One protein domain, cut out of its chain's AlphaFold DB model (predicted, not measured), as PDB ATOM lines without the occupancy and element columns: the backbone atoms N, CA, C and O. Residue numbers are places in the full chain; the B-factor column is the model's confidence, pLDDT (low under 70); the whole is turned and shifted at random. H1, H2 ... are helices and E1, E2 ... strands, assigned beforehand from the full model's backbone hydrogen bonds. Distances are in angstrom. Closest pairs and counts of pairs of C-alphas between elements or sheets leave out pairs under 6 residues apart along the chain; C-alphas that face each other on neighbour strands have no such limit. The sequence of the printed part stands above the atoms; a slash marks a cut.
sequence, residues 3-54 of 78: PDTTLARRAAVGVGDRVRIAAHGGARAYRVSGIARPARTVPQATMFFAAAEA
ATOM      1  N   PRO A   3      97.903 183.485 192.471       95.06
ATOM      2  CA  PRO A   3      98.793 182.609 191.711       95.06
ATOM      3  C   PRO A   3      98.569 182.758 190.202       95.06
ATOM      4  O   PRO A   3      97.485 183.156 189.759       95.06
ATOM      5  N   ASP A   4      99.567 182.399 189.399       94.62
ATOM      6  CA  ASP A   4      99.351 182.161 187.974       94.62
ATOM      7  C   ASP A   4      98.548 180.874 187.710       94.62
ATOM      8  O   ASP A   4      98.273 180.058 188.597       94.62
ATOM      9  N   THR A   5      98.146 180.700 186.451       93.38
ATOM     10  CA  THR A   5      97.315 179.567 186.027       93.38
ATOM     11  C   THR A   5      98.031 178.221 186.183       93.38
ATOM     12  O   THR A   5      97.379 177.217 186.474       93.38
ATOM     13  N   THR A   6      99.353 178.175 186.020       91.19
ATOM     14  CA  THR A   6     100.141 176.942 186.155       91.19
ATOM     15  C   THR A   6     100.194 176.501 187.613       91.19
ATOM     16  O   THR A   6      99.931 175.335 187.916       91.19
ATOM     17  N   LEU A   7     100.482 177.428 188.524       92.06
ATOM     18  CA  LEU A   7     100.562 177.170 189.953       92.06
ATOM     19  C   LEU A   7      99.187 176.812 190.529       92.06
ATOM     20  O   LEU A   7      99.086 175.839 191.273       92.06
ATOM     21  N   ALA A   8      98.126 177.520 190.126       94.88
ATOM     22  CA  ALA A   8      96.759 177.207 190.545       94.88
ATOM     23  C   ALA A   8      96.339 175.783 190.140       94.88
ATOM     24  O   ALA A   8      95.773 175.051 190.948       94.88
ATOM     25  N   ARG A   9      96.683 175.358 188.914       93.88
ATOM     26  CA  ARG A   9      96.422 173.989 188.437       93.88
ATOM     27  C   ARG A   9      97.205 172.945 189.223       93.88
ATOM     28  O   ARG A   9      96.621 171.961 189.656       93.88
ATOM     29  N   ARG A  10      98.512 173.156 189.417       92.81
ATOM     30  CA  ARG A  10      99.374 172.210 190.149       92.81
ATOM     31  C   ARG A  10      98.954 172.050 191.607       92.81
ATOM     32  O   ARG A  10      99.027 170.949 192.135       92.81
ATOM     33  N   ALA A  11      98.516 173.137 192.236       92.62
ATOM     34  CA  ALA A  11      98.028 173.129 193.608       92.62
ATOM     35  C   ALA A  11      96.544 172.733 193.727       92.62
ATOM     36  O   ALA A  11      96.058 172.625 194.847       92.62
ATOM     37  N   ALA A  12      95.842 172.523 192.605       96.75
ATOM     38  CA  ALA A  12      94.412 172.224 192.545       96.75
ATOM     39  C   ALA A  12      93.543 173.223 193.338       96.75
ATOM     40  O   ALA A  12      92.650 172.825 194.080       96.75
ATOM     41  N   VAL A  13      93.815 174.524 193.184       97.25
ATOM     42  CA  VAL A  13      93.139 175.600 193.934       97.25
ATOM     43  C   VAL A  13      92.376 176.553 193.017       97.25
ATOM     44  O   VAL A  13      92.811 176.876 191.906       97.25
ATOM     45  N   GLY A  14      91.251 177.045 193.518       98.00
ATOM     46  CA  GLY A  14      90.403 178.061 192.915       98.00
ATOM     47  C   GLY A  14      90.326 179.345 193.743       98.00
ATOM     48  O   GLY A  14      90.894 179.475 194.826       98.00
ATOM     49  N   VAL A  15      89.605 180.335 193.210       98.25
ATOM     50  CA  VAL A  15      89.291 181.566 193.946       98.25
ATOM     51  C   VAL A  15      88.418 181.229 195.152       98.25
ATOM     52  O   VAL A  15      87.424 180.526 195.021       98.25
ATOM     53  N   GLY A  16      88.770 181.774 196.315       98.25
ATOM     54  CA  GLY A  16      88.105 181.484 197.586       98.25
ATOM     55  C   GLY A  16      88.885 180.516 198.469       98.25
ATOM     56  O   GLY A  16      88.820 180.660 199.692       98.25
ATOM     57  N   ASP A  17      89.691 179.636 197.873       98.31
ATOM     58  CA  ASP A  17      90.471 178.649 198.614       98.31
ATOM     59  C   ASP A  17      91.551 179.294 199.480       98.31
ATOM     60  O   ASP A  17      91.990 180.433 199.268       98.31
ATOM     61  N   ARG A  18      92.007 178.531 200.473       96.44
ATOM     62  CA  ARG A  18      93.145 178.889 201.317       96.44
ATOM     63  C   ARG A  18      94.324 177.985 201.018       96.44
ATOM     64  O   ARG A  18      94.233 176.773 201.162       96.44
ATOM     65  N   VAL A  19      95.455 178.598 200.690       93.50
ATOM     66  CA  VAL A  19      96.712 177.896 200.421       93.50
ATOM     67  C   VAL A  19      97.699 178.204 201.526       93.50
ATOM     68  O   VAL A  19      97.916 179.369 201.864       93.50
ATOM     69  N   ARG A  20      98.302 177.160 202.094       93.00
ATOM     70  CA  ARG A  20      99.394 177.307 203.052       93.00
ATOM     71  C   ARG A  20     100.707 177.442 202.285       93.00
ATOM     72  O   ARG A  20     101.071 176.548 201.533       93.00
ATOM     73  N   ILE A  21     101.403 178.552 202.491       88.94
ATOM     74  CA  ILE A  21     102.715 178.821 201.903       88.94
ATOM     75  C   ILE A  21     103.751 178.707 203.007       88.94
ATOM     76  O   ILE A  21     103.634 179.397 204.020       88.94
ATOM     77  N   ALA A  22     104.728 177.824 202.803       88.00
ATOM     78  CA  ALA A  22     105.901 177.700 203.651       88.00
ATOM     79  C   ALA A  22     107.045 178.539 203.068       88.00
ATOM     80  O   ALA A  22     107.360 178.413 201.886       88.00
ATOM     81  N   ALA A  23     107.645 179.394 203.889       82.75
ATOM     82  CA  ALA A  23     108.779 180.237 203.526       82.75
ATOM     83  C   ALA A  23     109.631 180.504 204.771       82.75
ATOM     84  O   ALA A  23     109.088 180.733 205.851       82.75
ATOM     85  N   HIS A  24     110.958 180.459 204.623       81.88
ATOM     86  CA  HIS A  24     111.929 180.848 205.658       81.88
ATOM     87  C   HIS A  24     111.663 180.257 207.059       81.88
ATOM     88  O   HIS A  24     111.783 180.944 208.067       81.88
ATOM     89  N   GLY A  25     111.278 178.978 207.129       80.25
ATOM     90  CA  GLY A  25     111.018 178.275 208.395       80.25
ATOM     91  C   GLY A  25     109.630 178.510 209.005       80.25
ATOM     92  O   GLY A  25     109.301 177.889 210.011       80.25
ATOM     93  N   GLY A  26     108.795 179.351 208.390       82.75
ATOM     94  CA  GLY A  26     107.400 179.564 208.771       82.75
ATOM     95  C   GLY A  26     106.418 179.060 207.717       82.75
ATOM     96  O   GLY A  26     106.780 178.802 206.569       82.75
ATOM     97  N   ALA A  27     105.143 178.945 208.094       88.56
ATOM     98  CA  ALA A  27     104.064 178.664 207.154       88.56
ATOM     99  C   ALA A  27     102.807 179.470 207.485       88.56
ATOM    100  O   ALA A  27     102.420 179.587 208.649       88.56
ATOM    101  N   ARG A  28     102.127 179.999 206.461       89.19
ATOM    102  CA  ARG A  28     100.897 180.783 206.647       89.19
ATOM    103  C   ARG A  28      99.876 180.534 205.550       89.19
ATOM    104  O   ARG A  28     100.230 180.294 204.401       89.19
ATOM    105  N   ALA A  29      98.598 180.592 205.917       92.81
ATOM    106  CA  ALA A  29      97.492 180.458 204.979       92.81
ATOM    107  C   ALA A  29      97.139 181.803 204.327       92.81
ATOM    108  O   ALA A  29      96.907 182.793 205.023       92.81
ATOM    109  N   TYR A  30      97.023 181.806 203.002       93.12
ATOM    110  CA  TYR A  30      96.590 182.945 202.198       93.12
ATOM    111  C   TYR A  30      95.345 182.574 201.400       93.12
ATOM    112  O   TYR A  30      95.268 181.492 200.821       93.12
ATOM    113  N   ARG A  31      94.365 183.481 201.356       96.12
ATOM    114  CA  ARG A  31      93.188 183.319 200.495       96.12
ATOM    115  C   ARG A  31      93.567 183.604 199.042       96.12
ATOM    116  O   ARG A  31      94.204 184.627 198.761       96.12
ATOM    117  N   VAL A  32      93.144 182.739 198.127       97.38
ATOM    118  CA  VAL A  32      93.209 182.979 196.683       97.38
ATOM    119  C   VAL A  32      92.123 183.986 196.323       97.38
ATOM    120  O   VAL A  32      90.931 183.703 196.428       97.38
ATOM    121  N   SER A  33      92.535 185.188 195.936       97.50
ATOM    122  CA  SER A  33      91.626 186.285 195.581       97.50
ATOM    123  C   SER A  33      91.424 186.427 194.072       97.50
ATOM    124  O   SER A  33      90.551 187.168 193.639       97.50
ATOM    125  N   GLY A  34      92.224 185.726 193.272       97.50
ATOM    126  CA  GLY A  34      92.180 185.743 191.816       97.50
ATOM    127  C   GLY A  34      93.202 184.769 191.243       97.50
ATOM    128  O   GLY A  34      94.021 184.237 191.988       97.50
ATOM    129  N   ILE A  35      93.172 184.561 189.927       97.00
ATOM    130  CA  ILE A  35      94.170 183.763 189.198       97.00
ATOM    131  C   ILE A  35      94.683 184.601 188.029       97.00
ATOM    132  O   ILE A  35      93.894 185.054 187.197       97.00
ATOM    133  N   ALA A  36      95.999 184.800 187.956       95.88
ATOM    134  CA  ALA A  36      96.623 185.528 186.862       95.88
ATOM    135  C   ALA A  36      96.650 184.668 185.587       95.88
ATOM    136  O   ALA A  36      97.080 183.508 185.590       95.88
ATOM    137  N   ARG A  37      96.193 185.263 184.482       92.81
ATOM    138  CA  ARG A  37      96.157 184.656 183.147       92.81
ATOM    139  C   ARG A  37      97.009 185.501 182.203       92.81
ATOM    140  O   ARG A  37      96.491 186.447 181.610       92.81
ATOM    141  N   PRO A  38      98.322 185.242 182.118       85.94
ATOM    142  CA  PRO A  38      99.185 186.031 181.257       85.94
ATOM    143  C   PRO A  38      98.844 185.765 179.783       85.94
ATOM    144  O   PRO A  38      98.593 184.629 179.392       85.94
ATOM    145  N   ALA A  39      98.851 186.818 178.961       87.38
ATOM    146  CA  ALA A  39      98.578 186.717 177.521       87.38
ATOM    147  C   ALA A  39      99.701 186.011 176.735       87.38
ATOM    148  O   ALA A  39      99.518 185.626 175.586       87.38
ATOM    149  N   ARG A  40     100.873 185.859 177.356       85.94
ATOM    150  CA  ARG A  40     102.055 185.185 176.816       85.94
ATOM    151  C   ARG A  40     102.620 184.228 177.854       85.94
ATOM    152  O   ARG A  40     102.428 184.441 179.051       85.94
ATOM    153  N   THR A  41     103.346 183.214 177.403       82.31
ATOM    154  CA  THR A  41     104.031 182.279 178.299       82.31
ATOM    155  C   THR A  41     105.025 183.025 179.184       82.31
ATOM    156  O   THR A  41     105.820 183.831 178.701       82.31
ATOM    157  N   VAL A  42     104.974 182.744 180.484       82.25
ATOM    158  CA  VAL A  42     105.940 183.232 181.469       82.25
ATOM    159  C   VAL A  42     106.753 182.017 181.918       82.25
ATOM    160  O   VAL A  42     106.149 181.032 182.344       82.25
ATOM    161  N   PRO A  43     108.089 182.032 181.788       80.69
ATOM    162  CA  PRO A  43     108.908 180.842 182.027       80.69
ATOM    163  C   PRO A  43     108.943 180.414 183.499       80.69
ATOM    164  O   PRO A  43     109.242 179.260 183.796       80.69
ATOM    165  N   GLN A  44     108.615 181.319 184.421       82.50
ATOM    166  CA  GLN A  44     108.708 181.083 185.853       82.50
ATOM    167  C   GLN A  44     107.326 181.119 186.505       82.50
ATOM    168  O   GLN A  44     106.565 182.075 186.329       82.50
ATOM    169  N   ALA A  45     107.014 180.074 187.277       85.06
ATOM    170  CA  ALA A  45     105.795 180.030 188.074       85.06
ATOM    171  C   ALA A  45     105.806 181.177 189.092       85.06
ATOM    172  O   ALA A  45     106.754 181.321 189.865       85.06
ATOM    173  N   THR A  46     104.756 181.991 189.073       88.00
ATOM    174  CA  THR A  46     104.684 183.257 189.801       88.00
ATOM    175  C   THR A  46     103.390 183.352 190.605       88.00
ATOM    176  O   THR A  46     102.329 182.863 190.209       88.00
ATOM    177  N   MET A  47     103.465 184.029 191.747       90.00
ATOM    178  CA  MET A  47     102.307 184.457 192.524       90.00
ATOM    179  C   MET A  47     102.520 185.869 193.057       90.00
ATOM    180  O   MET A  47     103.644 186.272 193.341       90.00
ATOM    181  N   PHE A  48     101.426 186.605 193.212       91.81
ATOM    182  CA  PHE A  48     101.434 187.995 193.648       91.81
ATOM    183  C   PHE A  48     100.753 188.142 195.011       91.81
ATOM    184  O   PHE A  48      99.692 187.554 195.274       91.81
ATOM    185  N   PHE A  49     101.345 188.971 195.864       91.00
ATOM    186  CA  PHE A  49     100.800 189.367 197.160       91.00
ATOM    187  C   PHE A  49     100.432 190.849 197.143       91.00
ATOM    188  O   PHE A  49     100.961 191.620 196.345       91.00
ATOM    189  N   ALA A  50      99.519 191.250 198.029       87.88
ATOM    190  CA  ALA A  50      99.337 192.670 198.309       87.88
ATOM    191  C   ALA A  50     100.645 193.222 198.896       87.88
ATOM    192  O   ALA A  50     101.299 192.522 199.666       87.88
ATOM    193  N   ALA A  51     100.998 194.471 198.580       82.62
ATOM    194  CA  ALA A  51     102.248 195.081 199.045       82.62
ATOM    195  C   ALA A  51     102.405 194.990 200.576       82.62
ATOM    196  O   ALA A  51     103.426 194.526 201.063       82.62
ATOM    197  N   ALA A  52     101.336 195.285 201.327       82.88
ATOM    198  CA  ALA A  52     101.307 195.185 202.792       82.88
ATOM    199  C   ALA A  52     101.493 193.755 203.352       82.88
ATOM    200  O   ALA A  52     101.605 193.561 204.564       82.88
ATOM    201  N   GLU A  53     101.467 192.734 202.494       81.81
ATOM    202  CA  GLU A  53     101.698 191.339 202.863       81.81
ATOM    203  C   GLU A  53     102.991 190.770 202.271       81.81
ATOM    204  O   GLU A  53     103.345 189.649 202.629       81.81
ATOM    205  N   ALA A  54     103.674 191.504 201.385       77.00
ATOM    206  CA  ALA A  54     104.791 191.002 200.586       77.00
ATOM    207  C   ALA A  54     106.064 190.758 201.410       77.00
ATOM    208  O   ALA A  54     106.770 189.789 201.144       77.00
TER     209      ALA A  54
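AT A GLANCE: This is residues 3 to 54 of the 78 residues of an uncharacterized protein of Embleya hyalina (UniProt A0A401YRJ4). A two-stranded hairpin, E1 and E2, makes one end of an elongated shape, and a wide loop of residues 32 to 50 swings out to the other end and folds back. The short helix H1 lies between the hairpin and the loop's far tip along the length, and the still shorter helix H2 follows the loop, back in the hairpin's half. The printed part has 52 residues with two named helices and two named strands, in the order H1, E1, E2, H2; the sheet's order is E1 - E2, antiparallel. The class is mixed, helices and strands, with under half of the residues in named elements. The whole is only just compact, close to loose, with a radius of gyration of the C-alphas of 11.4 A and spans of 32 by 20 by 20 A.

IN THESE COORDINATES: Begin with the sheet: find C-alpha 18 at (93.145, 178.889, 201.317), where strand E1, residues 18 to 23, sets out and runs 15.8 A from first to last C-alpha. Strand E2, residues 26 to 31, runs 16.9 A and ends at C-alpha 31, at (93.188, 183.319, 200.495). Look before the sheet for helix H1, residues 5 to 10, 8.7 A long, which begins at C-alpha 5, at (97.315, 179.567, 186.027). Helix H2, residues 51 to 54, is 5.0 A long and ends at C-alpha 54, at (104.791, 191.002, 200.586).

HOW THE PARTS SIT: E1 and E2 form a hairpin, joined by a tight link of 2 residues, and are antiparallel, with 152 degrees between their N-to-C directions. Compare C-alphas 18 and 31, which face each other at 4.5 A, and then C-alphas 22 and 27, which face each other at 4.1 A. Between them you will find N 21 and O 28 within hydrogen-bond range at 2.8 A, and N 28 and O 21 at 2.9 A. Moving outward, H1 is apart from E2, and H2 is apart from E1. H1 and H2 are also apart. In H1 every O i to N i+4 pair is within hydrogen-bond range; H2, with 4 residues, is too short for such a pair, and its one O i to N i+3 pair is within range.

THE WHOLE: The two C-alphas farthest apart are those of Gly 25 and Ala 39, at 34.3 A, while the C-alphas of Pro 3 and Ala 54, the first and last printed, are 13.6 A apart. The link from E2 to H2 is long, with 19 residues; the link from H1 to E1 is short, with 7. The printed part has no cut. Its mean pLDDT is 90.3, and no printed residue is under 70; H2 has a mean of 81.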